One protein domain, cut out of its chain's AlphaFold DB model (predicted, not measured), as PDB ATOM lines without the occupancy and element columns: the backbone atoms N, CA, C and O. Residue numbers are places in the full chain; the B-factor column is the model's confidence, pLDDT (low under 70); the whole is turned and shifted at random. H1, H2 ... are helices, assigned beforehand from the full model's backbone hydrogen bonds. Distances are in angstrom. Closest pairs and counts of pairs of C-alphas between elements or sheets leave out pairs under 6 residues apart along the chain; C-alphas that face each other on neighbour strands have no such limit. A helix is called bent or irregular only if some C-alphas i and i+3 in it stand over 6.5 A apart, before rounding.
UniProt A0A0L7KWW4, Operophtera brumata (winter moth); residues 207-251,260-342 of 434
ATOM      1  N   LEU A 207    -153.393 -76.144  78.013       52.41
ATOM      2  CA  LEU A 207    -153.785 -75.331  76.868       52.41
ATOM      3  C   LEU A 207    -153.457 -76.141  75.611       52.41
ATOM      4  O   LEU A 207    -152.308 -76.228  75.193       52.41
ATOM      5  N   MET A 208    -154.465 -76.755  74.985       57.47
ATOM      6  CA  MET A 208    -154.261 -77.402  73.690       57.47
ATOM      7  C   MET A 208    -153.887 -76.342  72.652       57.47
ATOM      8  O   MET A 208    -154.750 -75.674  72.083       57.47
ATOM      9  N   ILE A 209    -152.586 -76.190  72.396       68.06
ATOM     10  CA  ILE A 209    -152.099 -75.436  71.247       68.06
ATOM     11  C   ILE A 209    -152.604 -76.145  69.995       68.06
ATOM     12  O   ILE A 209    -152.126 -77.222  69.623       68.06
ATOM     13  N   ASP A 210    -153.582 -75.519  69.343       77.88
ATOM     14  CA  ASP A 210    -154.091 -75.987  68.064       77.88
ATOM     15  C   ASP A 210    -152.934 -76.072  67.055       77.88
ATOM     16  O   ASP A 210    -152.079 -75.182  66.959       77.88
ATOM     17  N   TYR A 211    -152.935 -77.146  66.269       80.38
ATOM     18  CA  TYR A 211    -151.994 -77.384  65.184       80.38
ATOM     19  C   TYR A 211    -151.906 -76.182  64.232       80.38
ATOM     20  O   TYR A 211    -150.838 -75.868  63.708       80.38
ATOM     21  N   ASN A 212    -153.010 -75.445  64.057       82.62
ATOM     22  CA  ASN A 212    -153.013 -74.223  63.259       82.62
ATOM     23  C   ASN A 212    -152.098 -73.127  63.836       82.62
ATOM     24  O   ASN A 212    -151.356 -72.492  63.084       82.62
ATOM     25  N   LEU A 213    -152.125 -72.913  65.156       83.56
ATOM     26  CA  LEU A 213    -151.257 -71.947  65.830       83.56
ATOM     27  C   LEU A 213    -149.796 -72.404  65.779       83.56
ATOM     28  O   LEU A 213    -148.930 -71.595  65.456       83.56
ATOM     29  N   TYR A 214    -149.541 -73.695  66.011       87.19
ATOM     30  CA  TYR A 214    -148.213 -74.302  65.892       87.19
ATOM     31  C   TYR A 214    -147.595 -74.064  64.504       87.19
ATOM     32  O   TYR A 214    -146.496 -73.516  64.397       87.19
ATOM     33  N   CYS A 215    -148.326 -74.394  63.435       86.19
ATOM     34  CA  CYS A 215    -147.853 -74.205  62.063       86.19
ATOM     35  C   CYS A 215    -147.607 -72.728  61.740       86.19
ATOM     36  O   CYS A 215    -146.610 -72.391  61.104       86.19
ATOM     37  N   ARG A 216    -148.487 -71.825  62.195       85.12
ATOM     38  CA  ARG A 216    -148.292 -70.381  61.997       85.12
ATOM     39  C   ARG A 216    -147.062 -69.870  62.729       85.12
ATOM     40  O   ARG A 216    -146.293 -69.120  62.138       85.12
ATOM     41  N   PHE A 217    -146.884 -70.271  63.983       89.25
ATOM     42  CA  PHE A 217    -145.754 -69.860  64.800       89.25
ATOM     43  C   PHE A 217    -144.430 -70.267  64.147       89.25
ATOM     44  O   PHE A 217    -143.577 -69.414  63.923       89.25
ATOM     45  N   TRP A 218    -144.278 -71.532  63.748       91.00
ATOM     46  CA  TRP A 218    -143.027 -71.985  63.136       91.00
ATOM     47  C   TRP A 218    -142.819 -71.480  61.708       91.00
ATOM     48  O   TRP A 218    -141.675 -71.229  61.331       91.00
ATOM     49  N   SER A 219    -143.889 -71.185  60.959       88.56
ATOM     50  CA  SER A 219    -143.766 -70.501  59.663       88.56
ATOM     51  C   SER A 219    -143.133 -69.107  59.772       88.56
ATOM     52  O   SER A 219    -142.597 -68.600  58.790       88.56
ATOM     53  N   LEU A 220    -143.131 -68.491  60.966       88.88
ATOM     54  CA  LEU A 220    -142.416 -67.232  61.190       88.88
ATOM     55  C   LEU A 220    -140.906 -67.372  60.992       88.88
ATOM     56  O   LEU A 220    -140.263 -66.422  60.547       88.88
ATOM     57  N   GLN A 221    -140.345 -68.551  61.270       91.12
ATOM     58  CA  GLN A 221    -138.909 -68.785  61.130       91.12
ATOM     59  C   GLN A 221    -138.438 -68.670  59.678       91.12
ATOM     60  O   GLN A 221    -137.297 -68.279  59.449       91.12
ATOM     61  N   ASP A 222    -139.308 -68.906  58.691       88.06
ATOM     62  CA  ASP A 222    -138.969 -68.661  57.286       88.06
ATOM     63  C   ASP A 222    -138.782 -67.164  56.990       88.06
ATOM     64  O   ASP A 222    -137.874 -66.799  56.241       88.06
ATOM     65  N   PHE A 223    -139.573 -66.287  57.623       87.50
ATOM     66  CA  PHE A 223    -139.398 -64.835  57.499       87.50
ATOM     67  C   PHE A 223    -138.129 -64.350  58.202       87.50
ATOM     68  O   PHE A 223    -137.436 -63.487  57.671       87.50
ATOM     69  N   PHE A 224    -137.790 -64.921  59.363       90.50
ATOM     70  CA  PHE A 224    -136.528 -64.608  60.043       90.50
ATOM     71  C   PHE A 224    -135.308 -65.121  59.270       90.50
ATOM     72  O   PHE A 224    -134.277 -64.454  59.248       90.50
ATOM     73  N   ARG A 225    -135.424 -66.275  58.599       90.00
ATOM     74  CA  ARG A 225    -134.364 -66.835  57.746       90.00
ATOM     75  C   ARG A 225    -134.161 -66.022  56.471       90.00
ATOM     76  O   ARG A 225    -133.027 -65.875  56.022       90.00
ATOM     77  N   ASN A 226    -135.244 -65.529  55.870       88.75
ATOM     78  CA  ASN A 226    -135.198 -64.748  54.638       88.75
ATOM     79  C   ASN A 226    -136.057 -63.473  54.736       88.75
ATOM     80  O   ASN A 226    -137.196 -63.452  54.243       88.75
ATOM     81  N   PRO A 227    -135.497 -62.389  55.306       87.19
ATOM     82  CA  PRO A 227    -136.195 -61.116  55.482       87.19
ATOM     83  C   PRO A 227    -136.769 -60.519  54.191       87.19
ATOM     84  O   PRO A 227    -137.829 -59.899  54.221       87.19
ATOM     85  N   ASN A 228    -136.137 -60.762  53.036       82.56
ATOM     86  CA  ASN A 228    -136.577 -60.230  51.738       82.56
ATOM     87  C   ASN A 228    -137.981 -60.709  51.328       82.56
ATOM     88  O   ASN A 228    -138.650 -60.085  50.508       82.56
ATOM     89  N   THR A 229    -138.456 -61.820  51.893       77.94
ATOM     90  CA  THR A 229    -139.797 -62.358  51.604       77.94
ATOM     91  C   THR A 229    -140.913 -61.672  52.393       77.94
ATOM     92  O   THR A 229    -142.094 -61.883  52.103       77.94
ATOM     93  N   PHE A 230    -140.557 -60.841  53.376       69.69
ATOM     94  CA  PHE A 230    -141.496 -60.226  54.306       69.69
ATOM     95  C   PHE A 230    -142.465 -59.254  53.617       69.69
ATOM     96  O   PHE A 230    -143.674 -59.313  53.858       69.69
ATOM     97  N   GLU A 231    -141.971 -58.401  52.713       59.94
ATOM     98  CA  GLU A 231    -142.800 -57.400  52.023       59.94
ATOM     99  C   GLU A 231    -143.872 -58.035  51.125       59.94
ATOM    100  O   GLU A 231    -145.011 -57.566  51.099       59.94
ATOM    101  N   LEU A 232    -143.563 -59.164  50.476       53.91
ATOM    102  CA  LEU A 232    -144.516 -59.908  49.643       53.91
ATOM    103  C   LEU A 232    -145.638 -60.589  50.451       53.91
ATOM    104  O   LEU A 232    -146.633 -61.023  49.869       53.91
ATOM    105  N   GLN A 233    -145.487 -60.736  51.772       53.91
ATOM    106  CA  GLN A 233    -146.353 -61.581  52.607       53.91
ATOM    107  C   GLN A 233    -146.904 -60.867  53.856       53.91
ATOM    108  O   GLN A 233    -147.482 -61.522  54.727       53.91
ATOM    109  N   LYS A 234    -146.818 -59.527  53.933       53.34
ATOM    110  CA  LYS A 234    -147.310 -58.695  55.059       53.34
ATOM    111  C   LYS A 234    -148.755 -59.020  55.491       53.34
ATOM    112  O   LYS A 234    -149.090 -58.955  56.672       53.34
ATOM    113  N   SER A 235    -149.607 -59.452  54.557       51.09
ATOM    114  CA  SER A 235    -150.996 -59.869  54.816       51.09
ATOM    115  C   SER A 235    -151.136 -61.132  55.685       51.09
ATOM    116  O   SER A 235    -152.181 -61.331  56.313       51.09
ATOM    117  N   LYS A 236    -150.106 -61.988  55.771       50.44
ATOM    118  CA  LYS A 236    -150.103 -63.185  56.630       50.44
ATOM    119  C   LYS A 236    -149.842 -62.853  58.103       50.44
ATOM    120  O   LYS A 236    -150.423 -63.513  58.962       50.44
ATOM    121  N   LEU A 237    -149.057 -61.812  58.390       49.03
ATOM    122  CA  LEU A 237    -148.625 -61.452  59.747       49.03
ATOM    123  C   LEU A 237    -149.693 -60.694  60.548       49.03
ATOM    124  O   LEU A 237    -149.861 -60.947  61.736       49.03
ATOM    125  N   ASN A 238    -150.514 -59.867  59.886       47.81
ATOM    126  CA  ASN A 238    -151.599 -59.094  60.520       47.81
ATOM    127  C   ASN A 238    -152.701 -59.953  61.190       47.81
ATOM    128  O   ASN A 238    -153.621 -59.413  61.804       47.81
ATOM    129  N   ARG A 239    -152.636 -61.288  61.075       45.09
ATOM    130  CA  ARG A 239    -153.561 -62.243  61.714       45.09
ATOM    131  C   ARG A 239    -152.991 -62.937  62.954       45.09
ATOM    132  O   ARG A 239    -153.715 -63.701  63.587       45.09
ATOM    133  N   LEU A 240    -151.738 -62.669  63.318       44.62
ATOM    134  CA  LEU A 240    -151.139 -63.070  64.591       44.62
ATOM    135  C   LEU A 240    -151.413 -61.968  65.624       44.62
ATOM    136  O   LEU A 240    -150.542 -61.174  65.962       44.62
ATOM    137  N   LYS A 241    -152.667 -61.863  66.082       38.59
ATOM    138  CA  LYS A 241    -152.973 -61.049  67.265       38.59
ATOM    139  C   LYS A 241    -152.354 -61.725  68.489       38.59
ATOM    140  O   LYS A 241    -152.380 -62.948  68.581       38.59
ATOM    141  N   ALA A 242    -151.776 -60.898  69.359       39.84
ATOM    142  CA  ALA A 242    -150.984 -61.263  70.526       39.84
ATOM    143  C   ALA A 242    -151.493 -62.527  71.233       39.84
ATOM    144  O   ALA A 242    -152.584 -62.540  71.801       39.84
ATOM    145  N   VAL A 243    -150.664 -63.573  71.227       40.84
ATOM    146  CA  VAL A 243    -150.758 -64.655  72.207       40.84
ATOM    147  C   VAL A 243    -150.166 -64.094  73.498       40.84
ATOM    148  O   VAL A 243    -149.009 -64.319  73.829       40.84
ATOM    149  N   SER A 244    -150.941 -63.259  74.182       38.38
ATOM    150  CA  SER A 244    -150.750 -62.949  75.593       38.38
ATOM    151  C   SER A 244    -151.516 -64.021  76.359       38.38
ATOM    152  O   SER A 244    -152.652 -63.807  76.774       38.38
ATOM    153  N   ALA A 245    -150.950 -65.225  76.400       35.81
ATOM    154  CA  ALA A 245    -151.400 -66.236  77.339       35.81
ATOM    155  C   ALA A 245    -150.773 -65.873  78.691       35.81
ATOM    156  O   ALA A 245    -149.549 -65.745  78.780       35.81
ATOM    157  N   ASP A 246    -151.612 -65.648  79.701       37.19
ATOM    158  CA  ASP A 246    -151.207 -65.545  81.102       37.19
ATOM    159  C   ASP A 246    -150.622 -66.904  81.514       37.19
ATOM    160  O   ASP A 246    -151.336 -67.800  81.954       37.19
ATOM    161  N   ILE A 247    -149.329 -67.101  81.250       47.94
ATOM    162  CA  ILE A 247    -148.612 -68.326  81.592       47.94
ATOM    163  C   ILE A 247    -147.829 -68.054  82.874       47.94
ATOM    164  O   ILE A 247    -146.888 -67.252  82.886       47.94
ATOM    165  N   GLU A 248    -148.249 -68.706  83.955       40.56
ATOM    166  CA  GLU A 248    -147.580 -68.656  85.253       40.56
ATOM    167  C   GLU A 248    -146.141 -69.178  85.137       40.56
ATOM    168  O   GLU A 248    -145.869 -70.218  84.538       40.56
ATOM    169  N   MET A 249    -145.193 -68.420  85.689       45.16
ATOM    170  CA  MET A 249    -143.765 -68.697  85.567       45.16
ATOM    171  C   MET A 249    -143.251 -69.458  86.788       45.16
ATOM    172  O   MET A 249    -143.322 -68.948  87.904       45.16
ATOM    173  N   GLN A 250    -142.668 -70.637  86.573       41.28
ATOM    174  CA  GLN A 250    -141.907 -71.355  87.597       41.28
ATOM    175  C   GLN A 250    -140.400 -71.216  87.339       41.28
ATOM    176  O   GLN A 250    -139.903 -71.587  86.278       41.28
ATOM    177  N   GLU A 251    -139.662 -70.687  88.319       39.03
ATOM    178  CA  GLU A 251    -138.196 -70.700  88.320       39.03
ATOM    179  C   GLU A 251    -137.689 -72.070  88.798       39.03
ATOM    180  O   GLU A 251    -137.934 -72.480  89.931       39.03
ATOM    181  N   ALA A 260    -128.667 -76.397  70.814       73.62
ATOM    182  CA  ALA A 260    -128.153 -75.568  69.719       73.62
ATOM    183  C   ALA A 260    -129.232 -75.104  68.715       73.62
ATOM    184  O   ALA A 260    -129.002 -74.158  67.963       73.62
ATOM    185  N   LYS A 261    -130.387 -75.780  68.663       82.62
ATOM    186  CA  LYS A 261    -131.512 -75.469  67.766       82.62
ATOM    187  C   LYS A 261    -132.836 -75.493  68.524       82.62
ATOM    188  O   LYS A 261    -132.955 -76.143  69.561       82.62
ATOM    189  N   PHE A 262    -133.838 -74.818  67.963       87.25
ATOM    190  CA  PHE A 262    -135.205 -74.879  68.464       87.25
ATOM    191  C   PHE A 262    -135.764 -76.305  68.414       87.25
ATOM    192  O   PHE A 262    -135.584 -77.015  67.425       87.25
ATOM    193  N   LEU A 263    -136.483 -76.700  69.468       87.50
ATOM    194  CA  LEU A 263    -137.211 -77.967  69.500       87.50
ATOM    195  C   LEU A 263    -138.596 -77.732  68.900       87.50
ATOM    196  O   LEU A 263    -139.447 -77.116  69.530       87.50
ATOM    197  N   THR A 264    -138.822 -78.202  67.681       89.06
ATOM    198  CA  THR A 264    -140.037 -77.906  66.909       89.06
ATOM    199  C   THR A 264    -141.168 -78.906  67.151       89.06
ATOM    200  O   THR A 264    -142.107 -78.974  66.365       89.06
ATOM    201  N   ASN A 265    -141.128 -79.696  68.227       85.88
ATOM    202  CA  ASN A 265    -142.202 -80.635  68.550       85.88
ATOM    203  C   ASN A 265    -143.462 -79.875  69.007       85.88
ATOM    204  O   ASN A 265    -143.393 -79.036  69.904       85.88
ATOM    205  N   GLN A 266    -144.622 -80.199  68.425       82.62
ATOM    206  CA  GLN A 266    -145.902 -79.569  68.764       82.62
ATOM    207  C   GLN A 266    -146.229 -79.658  70.259       82.62
ATOM    208  O   GLN A 266    -146.674 -78.668  70.836       82.62
ATOM    209  N   LYS A 267    -145.974 -80.811  70.897       82.69
ATOM    210  CA  LYS A 267    -146.262 -81.028  72.326       82.69
ATOM    211  C   LYS A 267    -145.404 -80.135  73.241       82.69
ATOM    212  O   LYS A 267    -145.771 -79.935  74.392       82.69
ATOM    213  N   LEU A 268    -144.272 -79.617  72.750       85.94
ATOM    214  CA  LEU A 268    -143.331 -78.811  73.536       85.94
ATOM    215  C   LEU A 268    -143.580 -77.305  73.436       85.94
ATOM    216  O   LEU A 268    -143.045 -76.564  74.255       85.94
ATOM    217  N   LEU A 269    -144.368 -76.840  72.461       85.88
ATOM    218  CA  LEU A 269    -144.504 -75.405  72.208       85.88
ATOM    219  C   LEU A 269    -145.100 -74.656  73.414       85.88
ATOM    220  O   LEU A 269    -144.690 -73.537  73.693       85.88
ATOM    221  N   GLU A 270    -146.005 -75.278  74.171       84.25
ATOM    222  CA  GLU A 270    -146.581 -74.697  75.396       84.25
ATOM    223  C   GLU A 270    -145.510 -74.494  76.475       84.25
ATOM    224  O   GLU A 270    -145.350 -73.396  77.015       84.25
ATOM    225  N   LEU A 271    -144.703 -75.530  76.716       85.69
ATOM    226  CA  LEU A 271    -143.594 -75.473  77.665       85.69
ATOM    227  C   LEU A 271    -142.547 -74.432  77.238       85.69
ATOM    228  O   LEU A 271    -142.059 -73.665  78.061       85.69
ATOM    229  N   GLN A 272    -142.249 -74.348  75.938       86.56
ATOM    230  CA  GLN A 272    -141.334 -73.344  75.394       86.56
ATOM    231  C   GLN A 272    -141.875 -71.920  75.535       86.56
ATOM    232  O   GLN A 272    -141.123 -71.021  75.882       86.56
ATOM    233  N   LEU A 273    -143.169 -71.688  75.305       86.31
ATOM    234  CA  LEU A 273    -143.773 -70.362  75.494       86.31
ATOM    235  C   LEU A 273    -143.787 -69.929  76.968       86.31
ATOM    236  O   LEU A 273    -143.742 -68.730  77.250       86.31
ATOM    237  N   SER A 274    -143.800 -70.892  77.890       86.06
ATOM    238  CA  SER A 274    -143.658 -70.649  79.329       86.06
ATOM    239  C   SER A 274    -142.247 -70.156  79.686       86.06
ATOM    240  O   SER A 274    -142.082 -69.279  80.540       86.06
ATOM    241  N   ASP A 275    -141.227 -70.651  78.978       88.00
ATOM    242  CA  ASP A 275    -139.824 -70.278  79.166       88.00
ATOM    243  C   ASP A 275    -139.559 -68.809  78.765       88.00
ATOM    244  O   ASP A 275    -139.839 -68.346  77.653       88.00
ATOM    245  N   SER A 276    -138.987 -68.039  79.693       89.88
ATOM    246  CA  SER A 276    -138.637 -66.633  79.476       89.88
ATOM    247  C   SER A 276    -137.534 -66.423  78.435       89.88
ATOM    248  O   SER A 276    -137.573 -65.443  77.691       89.88
ATOM    249  N   ASN A 277    -136.541 -67.312  78.370       90.06
ATOM    250  CA  ASN A 277    -135.449 -67.236  77.404       90.06
ATOM    251  C   ASN A 277    -135.957 -67.511  75.993       90.06
ATOM    252  O   ASN A 277    -135.612 -66.767  75.077       90.06
ATOM    253  N   PHE A 278    -136.831 -68.504  75.818       92.00
ATOM    254  CA  PHE A 278    -137.445 -68.766  74.517       92.00
ATOM    255  C   PHE A 278    -138.257 -67.560  74.026       92.00
ATOM    256  O   PHE A 278    -138.065 -67.103  72.896       92.00
ATOM    257  N   ARG A 279    -139.089 -66.968  74.897       92.12
ATOM    258  CA  ARG A 279    -139.814 -65.725  74.579       92.12
ATOM    259  C   ARG A 279    -138.868 -64.591  74.190       92.12
ATOM    260  O   ARG A 279    -139.107 -63.924  73.186       92.12
ATOM    261  N   ARG A 280    -137.767 -64.397  74.926       93.75
ATOM    262  CA  ARG A 280    -136.733 -63.405  74.578       93.75
ATOM    263  C   ARG A 280    -136.128 -63.666  73.208       93.75
ATOM    264  O   ARG A 280    -136.034 -62.724  72.430       93.75
ATOM    265  N   CYS A 281    -135.759 -64.906  72.889       93.81
ATOM    266  CA  CYS A 281    -135.203 -65.256  71.582       93.81
ATOM    267  C   CYS A 281    -136.153 -64.859  70.445       93.81
ATOM    268  O   CYS A 281    -135.727 -64.182  69.512       93.81
ATOM    269  N   VAL A 282    -137.439 -65.203  70.553       93.50
ATOM    270  CA  VAL A 282    -138.452 -64.860  69.540       93.50
ATOM    271  C   VAL A 282    -138.625 -63.342  69.416       93.50
ATOM    272  O   VAL A 282    -138.624 -62.802  68.313       93.50
ATOM    273  N   LEU A 283    -138.741 -62.632  70.540       94.56
ATOM    274  CA  LEU A 283    -138.899 -61.174  70.555       94.56
ATOM    275  C   LEU A 283    -137.671 -60.451  69.972       94.56
ATOM    276  O   LEU A 283    -137.827 -59.496  69.212       94.56
ATOM    277  N   ILE A 284    -136.458 -60.925  70.265       95.44
ATOM    278  CA  ILE A 284    -135.214 -60.397  69.690       95.44
ATOM    279  C   ILE A 284    -135.137 -60.671  68.181       95.44
ATOM    280  O   ILE A 284    -134.763 -59.767  67.439       95.44
ATOM    281  N   GLN A 285    -135.550 -61.854  67.700       94.38
ATOM    282  CA  GLN A 285    -135.625 -62.135  66.256       94.38
ATOM    283  C   GLN A 285    -136.515 -61.117  65.523       94.38
ATOM    284  O   GLN A 285    -136.148 -60.646  64.446       94.38
ATOM    285  N   PHE A 286    -137.646 -60.720  66.122       92.75
ATOM    286  CA  PHE A 286    -138.483 -59.649  65.574       92.75
ATOM    287  C   PHE A 286    -137.779 -58.292  65.552       92.75
ATOM    288  O   PHE A 286    -137.862 -57.602  64.539       92.75
ATOM    289  N   LEU A 287    -137.085 -57.903  66.627       93.25
ATOM    290  CA  LEU A 287    -136.363 -56.627  66.655       93.25
ATOM    291  C   LEU A 287    -135.251 -56.569  65.597       93.25
ATOM    292  O   LEU A 287    -135.163 -55.572  64.884       93.25
ATOM    293  N   ILE A 288    -134.471 -57.646  65.438       92.81
ATOM    294  CA  ILE A 288    -133.430 -57.754  64.400       92.81
ATOM    295  C   ILE A 288    -134.056 -57.637  63.002       92.81
ATOM    296  O   ILE A 288    -133.584 -56.869  62.163       92.81
ATOM    297  N   LEU A 289    -135.158 -58.356  62.753       90.38
ATOM    298  CA  LEU A 289    -135.881 -58.286  61.480       90.38
ATOM    299  C   LEU A 289    -136.393 -56.866  61.197       90.38
ATOM    300  O   LEU A 289    -136.250 -56.362  60.087       90.38
ATOM    301  N   PHE A 290    -136.991 -56.212  62.189       89.19
ATOM    302  CA  PHE A 290    -137.543 -54.866  62.039       89.19
ATOM    303  C   PHE A 290    -136.467 -53.806  61.816       89.19
ATOM    304  O   PHE A 290    -136.691 -52.895  61.018       89.19
ATOM    305  N   GLN A 291    -135.302 -53.947  62.453       88.12
ATOM    306  CA  GLN A 291    -134.151 -53.097  62.178       88.12
ATOM    307  C   GLN A 291    -133.656 -53.280  60.741       88.12
ATOM    308  O   GLN A 291    -133.457 -52.288  60.043       88.12
ATOM    309  N   TYR A 292    -133.532 -54.526  60.268       86.62
ATOM    310  CA  TYR A 292    -133.116 -54.806  58.892       86.62
ATOM    311  C   TYR A 292    -134.077 -54.215  57.854       86.62
ATOM    312  O   TYR A 292    -133.651 -53.577  56.895       86.62
ATOM    313  N   LEU A 293    -135.385 -54.392  58.054       80.56
ATOM    314  CA  LEU A 293    -136.389 -53.922  57.102       80.56
ATOM    315  C   LEU A 293    -136.428 -52.393  56.978       80.56
ATOM    316  O   LEU A 293    -137.093 -51.910  56.066       80.56
ATOM    317  N   THR A 294    -135.767 -51.643  57.881       67.31
ATOM    318  CA  THR A 294    -135.652 -50.165  57.898       67.31
ATOM    319  C   THR A 294    -136.964 -49.430  57.597       67.31
ATOM    320  O   THR A 294    -136.984 -48.288  57.136       67.31
ATOM    321  N   SER A 295    -138.103 -50.087  57.837       58.38
ATOM    322  CA  SER A 295    -139.339 -49.650  57.211       58.38
ATOM    323  C   SER A 295    -139.873 -48.440  57.963       58.38
ATOM    324  O   SER A 295    -140.069 -48.473  59.180       58.38
ATOM    325  N   THR A 296    -140.203 -47.381  57.231       57.12
ATOM    326  CA  THR A 296    -140.920 -46.216  57.765       57.12
ATOM    327  C   THR A 296    -142.367 -46.542  58.160       57.12
ATOM    328  O   THR A 296    -143.072 -45.668  58.662       57.12
ATOM    329  N   SER A 297    -142.802 -47.798  57.979       74.62
ATOM    330  CA  SER A 297    -144.133 -48.297  58.311       74.62
ATOM    331  C   SER A 297    -144.446 -48.070  59.788       74.62
ATOM    332  O   SER A 297    -143.805 -48.636  60.672       74.62
ATOM    333  N   GLU A 298    -145.515 -47.323  60.042       80.06
ATOM    334  CA  GLU A 298    -146.037 -47.042  61.383       80.06
ATOM    335  C   GLU A 298    -146.275 -48.331  62.185       80.06
ATOM    336  O   GLU A 298    -145.800 -48.456  63.310       80.06
ATOM    337  N   TRP A 299    -146.825 -49.366  61.538       82.75
ATOM    338  CA  TRP A 299    -147.005 -50.697  62.130       82.75
ATOM    339  C   TRP A 299    -145.715 -51.326  62.695       82.75
ATOM    340  O   TRP A 299    -145.754 -51.963  63.747       82.75
ATOM    341  N   VAL A 300    -144.559 -51.153  62.036       84.75
ATOM    342  CA  VAL A 300    -143.283 -51.700  62.537       84.75
ATOM    343  C   VAL A 300    -142.833 -50.940  63.781       84.75
ATOM    344  O   VAL A 300    -142.380 -51.561  64.742       84.75
ATOM    345  N   LYS A 301    -143.013 -49.615  63.807       85.38
ATOM    346  CA  LYS A 301    -142.687 -48.781  64.974       85.38
ATOM    347  C   LYS A 301    -143.571 -49.129  66.172       85.38
ATOM    348  O   LYS A 301    -143.056 -49.340  67.269       85.38
ATOM    349  N   GLU A 302    -144.878 -49.259  65.953       88.56
ATOM    350  CA  GLU A 302    -145.845 -49.663  66.980       88.56
ATOM    351  C   GLU A 302    -145.538 -51.059  67.532       88.56
ATOM    352  O   GLU A 302    -145.472 -51.256  68.749       88.56
ATOM    353  N   THR A 303    -145.288 -52.027  66.646       88.12
ATOM    354  CA  THR A 303    -144.984 -53.407  67.047       88.12
ATOM    355  C   THR A 303    -143.637 -53.496  67.766       88.12
ATOM    356  O   THR A 303    -143.523 -54.207  68.759       88.12
ATOM    357  N   SER A 304    -142.630 -52.723  67.348       90.94
ATOM    358  CA  SER A 304    -141.344 -52.632  68.056       90.94
ATOM    359  C   SER A 304    -141.520 -52.092  69.477       90.94
ATOM    360  O   SER A 304    -140.974 -52.656  70.423       90.94
ATOM    361  N   ALA A 305    -142.330 -51.041  69.659       91.81
ATOM    362  CA  ALA A 305    -142.633 -50.496  70.983       91.81
ATOM    363  C   ALA A 305    -143.365 -51.515  71.874       91.81
ATOM    364  O   ALA A 305    -143.073 -51.623  73.068       91.81
ATOM    365  N   LEU A 306    -144.281 -52.302  71.296       93.25
ATOM    366  CA  LEU A 306    -144.913 -53.432  71.976       93.25
ATOM    367  C   LEU A 306    -143.883 -54.488  72.402       93.25
ATOM    368  O   LEU A 306    -143.904 -54.906  73.556       93.25
ATOM    369  N   ILE A 307    -142.959 -54.875  71.522       94.31
ATOM    370  CA  ILE A 307    -141.925 -55.872  71.828       94.31
ATOM    371  C   ILE A 307    -141.012 -55.408  72.967       94.31
ATOM    372  O   ILE A 307    -140.766 -56.183  73.889       94.31
ATOM    373  N   TYR A 308    -140.556 -54.153  72.966       94.88
ATOM    374  CA  TYR A 308    -139.749 -53.622  74.072       94.88
ATOM    375  C   TYR A 308    -140.492 -53.661  75.411       94.88
ATOM    376  O   TYR A 308    -139.886 -53.966  76.439       94.88
ATOM    377  N   ARG A 309    -141.807 -53.409  75.408       94.88
ATOM    378  CA  ARG A 309    -142.636 -53.541  76.612       94.88
ATOM    379  C   ARG A 309    -142.693 -54.989  77.099       94.88
ATOM    380  O   ARG A 309    -142.418 -55.235  78.268       94.88
ATOM    381  N   LEU A 310    -142.958 -55.935  76.194       93.56
ATOM    382  CA  LEU A 310    -143.009 -57.370  76.503       93.56
ATOM    383  C   LEU A 310    -141.661 -57.898  77.022       93.56
ATOM    384  O   LEU A 310    -141.622 -58.664  77.982       93.56
ATOM    385  N   LEU A 311    -140.540 -57.454  76.442       93.94
ATOM    386  CA  LEU A 311    -139.199 -57.746  76.961       93.94
ATOM    387  C   LEU A 311    -139.008 -57.177  78.374       93.94
ATOM    388  O   LEU A 311    -138.462 -57.860  79.239       93.94
ATOM    389  N   GLY A 312    -139.495 -55.956  78.617       93.06
ATOM    390  CA  GLY A 312    -139.488 -55.301  79.924       93.06
ATOM    391  C   GLY A 312    -140.272 -56.060  80.999       93.06
ATOM    392  O   GLY A 312    -139.847 -56.095  82.155       93.06
ATOM    393  N   GLU A 313    -141.380 -56.684  80.599       93.44
ATOM    394  CA  GLU A 313    -142.265 -57.503  81.435       93.44
ATOM    395  C   GLU A 313    -141.748 -58.940  81.630       93.44
ATOM    396  O   GLU A 313    -142.177 -59.610  82.563       93.44
ATOM    397  N   THR A 314    -140.801 -59.413  80.808       90.62
ATOM    398  CA  THR A 314    -140.277 -60.790  80.862       90.62
ATOM    399  C   THR A 314    -139.158 -60.941  81.916       90.62
ATOM    400  O   THR A 314    -138.054 -60.412  81.719       90.62
ATOM    401  N   PRO A 315    -139.361 -61.701  83.010       85.44
ATOM    402  CA  PRO A 315    -138.321 -61.997  84.004       85.44
ATOM    403  C   PRO A 315    -137.176 -62.850  83.427       85.44
ATOM    404  O   PRO A 315    -137.364 -63.484  82.391       85.44
ATOM    405  N   PRO A 316    -135.995 -62.902  84.073       92.00
ATOM    406  CA  PRO A 316    -135.529 -62.049  85.173       92.00
ATOM    407  C   PRO A 316    -134.936 -60.719  84.669       92.00
ATOM    408  O   PRO A 316    -134.304 -60.673  83.618       92.00
ATOM    409  N   HIS A 317    -135.088 -59.621  85.415       92.38
ATOM    410  CA  HIS A 317    -134.542 -58.292  85.056       92.38
ATOM    411  C   HIS A 317    -134.966 -57.748  83.671       92.38
ATOM    412  O   HIS A 317    -134.174 -57.081  83.000       92.38
ATOM    413  N   GLY A 318    -136.215 -57.983  83.249       92.69
ATOM    414  CA  GLY A 318    -136.716 -57.630  81.911       92.69
ATOM    415  C   GLY A 318    -136.427 -56.192  81.471       92.69
ATOM    416  O   GLY A 318    -135.919 -55.975  80.375       92.69
ATOM    417  N   LYS A 319    -136.634 -55.196  82.347       93.62
ATOM    418  CA  LYS A 319    -136.325 -53.780  82.047       93.62
ATOM    419  C   LYS A 319    -134.861 -53.556  81.650       93.62
ATOM    420  O   LYS A 319    -134.589 -52.894  80.655       93.62
ATOM    421  N   ARG A 320    -133.917 -54.133  82.403       95.38
ATOM    422  CA  ARG A 320    -132.479 -54.020  82.106       95.38
ATOM    423  C   ARG A 320    -132.130 -54.743  80.805       95.38
ATOM    424  O   ARG A 320    -131.333 -54.231  80.027       95.38
ATOM    425  N   PHE A 321    -132.735 -55.908  80.570       95.75
ATOM    426  CA  PHE A 321    -132.556 -56.661  79.330       95.75
ATOM    427  C   PHE A 321    -133.047 -55.868  78.111       95.75
ATOM    428  O   PHE A 321    -132.331 -55.774  77.119       95.75
ATOM    429  N   ALA A 322    -134.228 -55.249  78.201       95.00
ATOM    430  CA  ALA A 322    -134.802 -54.437  77.131       95.00
ATOM    431  C   ALA A 322    -133.923 -53.222  76.786       95.00
ATOM    432  O   ALA A 322    -133.672 -52.973  75.607       95.00
ATOM    433  N   GLU A 323    -133.404 -52.507  77.791       95.19
ATOM    434  CA  GLU A 323    -132.467 -51.397  77.556       95.19
ATOM    435  C   GLU A 323    -131.149 -51.880  76.937       95.19
ATOM    436  O   GLU A 323    -130.653 -51.274  75.992       95.19
ATOM    437  N   CYS A 324    -130.613 -53.013  77.398       96.19
ATOM    438  CA  CYS A 324    -129.413 -53.607  76.811       96.19
ATOM    439  C   CYS A 324    -129.623 -53.980  75.336       96.19
ATOM    440  O   CYS A 324    -128.806 -53.612  74.492       96.19
ATOM    441  N   ALA A 325    -130.741 -54.636  75.009       94.88
ATOM    442  CA  ALA A 325    -131.102 -54.966  73.633       94.88
ATOM    443  C   ALA A 325    -131.187 -53.706  72.761       94.88
ATOM    444  O   ALA A 325    -130.618 -53.667  71.674       94.88
ATOM    445  N   LYS A 326    -131.813 -52.637  73.267       93.44
ATOM    446  CA  LYS A 326    -131.903 -51.349  72.571       93.44
ATOM    447  C   LYS A 326    -130.529 -50.725  72.309       93.44
ATOM    448  O   LYS A 326    -130.281 -50.239  71.208       93.44
ATOM    449  N   SER A 327    -129.626 -50.748  73.292       94.25
ATOM    450  CA  SER A 327    -128.250 -50.261  73.127       94.25
ATOM    451  C   SER A 327    -127.452 -51.086  72.116       94.25
ATOM    452  O   SER A 327    -126.711 -50.508  71.324       94.25
ATOM    453  N   ILE A 328    -127.609 -52.415  72.110       94.69
ATOM    454  CA  ILE A 328    -126.948 -53.305  71.145       94.69
ATOM    455  C   ILE A 328    -127.430 -53.003  69.725       94.69
ATOM    456  O   ILE A 328    -126.599 -52.744  68.860       94.69
ATOM    457  N   LEU A 329    -128.744 -52.945  69.509       91.38
ATOM    458  CA  LEU A 329    -129.343 -52.656  68.203       91.38
ATOM    459  C   LEU A 329    -128.949 -51.259  67.695       91.38
ATOM    460  O   LEU A 329    -128.601 -51.099  66.529       91.38
ATOM    461  N   LYS A 330    -128.874 -50.251  68.577       90.00
ATOM    462  CA  LYS A 330    -128.326 -48.932  68.214       90.00
ATOM    463  C   LYS A 330    -126.851 -49.018  67.803       90.00
ATOM    464  O   LYS A 330    -126.425 -48.362  66.859       90.00
ATOM    465  N   ARG A 331    -126.042 -49.823  68.497       90.94
ATOM    466  CA  ARG A 331    -124.631 -50.029  68.134       90.94
ATOM    467  C   ARG A 331    -124.490 -50.718  66.771       90.94
ATOM    468  O   ARG A 331    -123.597 -50.342  66.018       90.94
ATOM    469  N   GLU A 332    -125.379 -51.652  66.429       90.12
ATOM    470  CA  GLU A 332    -125.405 -52.320  65.116       90.12
ATOM    471  C   GLU A 332    -125.580 -51.342  63.941       90.12
ATOM    472  O   GLU A 332    -125.078 -51.612  62.853       90.12
ATOM    473  N   GLU A 333    -126.210 -50.178  64.139       88.25
ATOM    474  CA  GLU A 333    -126.310 -49.142  63.097       88.25
ATOM    475  C   GLU A 333    -124.928 -48.645  62.643       88.25
ATOM    476  O   GLU A 333    -124.692 -48.497  61.444       88.25
ATOM    477  N   HIS A 334    -123.984 -48.483  63.576       87.94
ATOM    478  CA  HIS A 334    -122.603 -48.091  63.264       87.94
ATOM    479  C   HIS A 334    -121.889 -49.186  62.469       87.94
ATOM    480  O   HIS A 334    -121.208 -48.901  61.486       87.94
ATOM    481  N   TRP A 335    -122.098 -50.452  62.846       87.44
ATOM    482  CA  TRP A 335    -121.555 -51.590  62.106       87.44
ATOM    483  C   TRP A 335    -122.079 -51.637  60.669       87.44
ATOM    484  O   TRP A 335    -121.316 -51.854  59.726       87.44
ATOM    485  N   ASN A 336    -123.380 -51.395  60.494       86.88
ATOM    486  CA  ASN A 336    -124.005 -51.339  59.180       86.88
ATOM    487  C   ASN A 336    -123.438 -50.190  58.340       86.88
ATOM    488  O   ASN A 336    -123.129 -50.412  57.173       86.88
ATOM    489  N   SER A 337    -123.251 -49.001  58.926       88.06
ATOM    490  CA  SER A 337    -122.621 -47.866  58.235       88.06
ATOM    491  C   SER A 337    -121.206 -48.210  57.779       88.06
ATOM    492  O   SER A 337    -120.932 -48.176  56.584       88.06
ATOM    493  N   TRP A 338    -120.346 -48.667  58.697       87.06
ATOM    494  CA  TRP A 338    -118.970 -49.061  58.380       87.06
ATOM    495  C   TRP A 338    -118.908 -50.109  57.260       87.06
ATOM    496  O   TRP A 338    -118.079 -50.032  56.349       87.06
ATOM    497  N   LYS A 339    -119.813 -51.092  57.293       86.25
ATOM    498  CA  LYS A 339    -119.899 -52.117  56.254       86.25
ATOM    499  C   LYS A 339    -120.325 -51.532  54.903       86.25
ATOM    500  O   LYS A 339    -119.717 -51.873  53.886       86.25
ATOM    501  N   ASN A 340    -121.341 -50.669  54.897       85.62
ATOM    502  CA  ASN A 340    -121.852 -49.992  53.700       85.62
ATOM    503  C   ASN A 340    -120.805 -49.065  53.068       85.62
ATOM    504  O   ASN A 340    -120.752 -48.961  51.844       85.62
ATOM    505  N   ASP A 341    -119.911 -48.499  53.879       86.00
ATOM    506  CA  ASP A 341    -118.770 -47.691  53.435       86.00
ATOM    507  C   ASP A 341    -117.631 -48.535  52.826       86.00
ATOM    508  O   ASP A 341    -116.542 -48.043  52.531       86.00
ATOM    509  N   GLY A 342    -117.869 -49.831  52.600       81.44
ATOM    510  CA  GLY A 342    -116.919 -50.737  51.963       81.44
ATOM    511  C   GLY A 342    -115.928 -51.366  52.934       81.44
ATOM    512  O   GLY A 342    -114.888 -51.857  52.485       81.44
TER     513      GLY A 342
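AT A GLANCE: This is residues 207 to 251 and 260 to 342 of the 434 residues of a protein of Operophtera brumata (winter moth) (UniProt A0A0L7KWW4). Three helices, H4, H5 and H6, make an up-and-down bundle in which H5 and H6 spread from their link as a V. H1 and short H3 make a corner on the side of H4 away from them, H2 and the unnamed residues 238 to 251 lie far from the middle, and residues 337 to 342 stick out. The printed part has 128 residues with six named helices and no named strand, all helix and compact, with a radius of gyration of the C-alphas of 15.7 A and spans of 50 by 36 by 31 A.

HOW THE PARTS SIT: H1, residues 211 to 225, is near H2, residues 231 to 237. H1 and H3, residues 266 to 274, only just touch, with 3 pairs of C-alphas within 8 A, and only at their ends, closest at Tyr 214 and Gln 266, 6.4 A. H4, residues 276 to 292, is the hub; it touches H3 only at the corner, at C-alphas 272 and 278, 6.1 A. H4 and H5, residues 298 to 313, form a hairpin, a shallow tilt of 26 degrees, opposite ways, closest at C-alphas 283 and 307, 6.2 A. H5 and H6, residues 318 to 340, form another at a steep tilt of 44 degrees, closest at C-alphas 312 and 319, 4.1 A. In H4 and H5 every O i to N i+4 pair is within hydrogen-bond range; H1 has 8 of 11, H3 3 of 5, H6 16 of 19 and H2 0 of 3, with 2 of 4 O i to N i+3 pairs.

IN THESE COORDINATES: H1 begins at C-alpha 211 (-151.994, -77.384, 65.184) and spans 21.8 A. H4 spans 24.4 A and H5 22.9 A. H6 spans 32.8 A and ends at C-alpha 340 (-121.852, -49.992, 53.700). H2 is irregular, C-alphas 232 and 235 being 8.3 A apart, and H3 too, C-alphas 267 and 270 being 7.0 A apart.

THE WHOLE: The C-alphas farthest apart, of Leu 207 and Gly 342, are 50.8 A apart. Residues 252 to 259 are not printed, and C-alphas 251 and 260 are 21.7 A apart across this cut. Of the links that are printed whole, each is tight. Residues 207 to 209, 230 to 251 and 294 to 296 have pLDDT under 70.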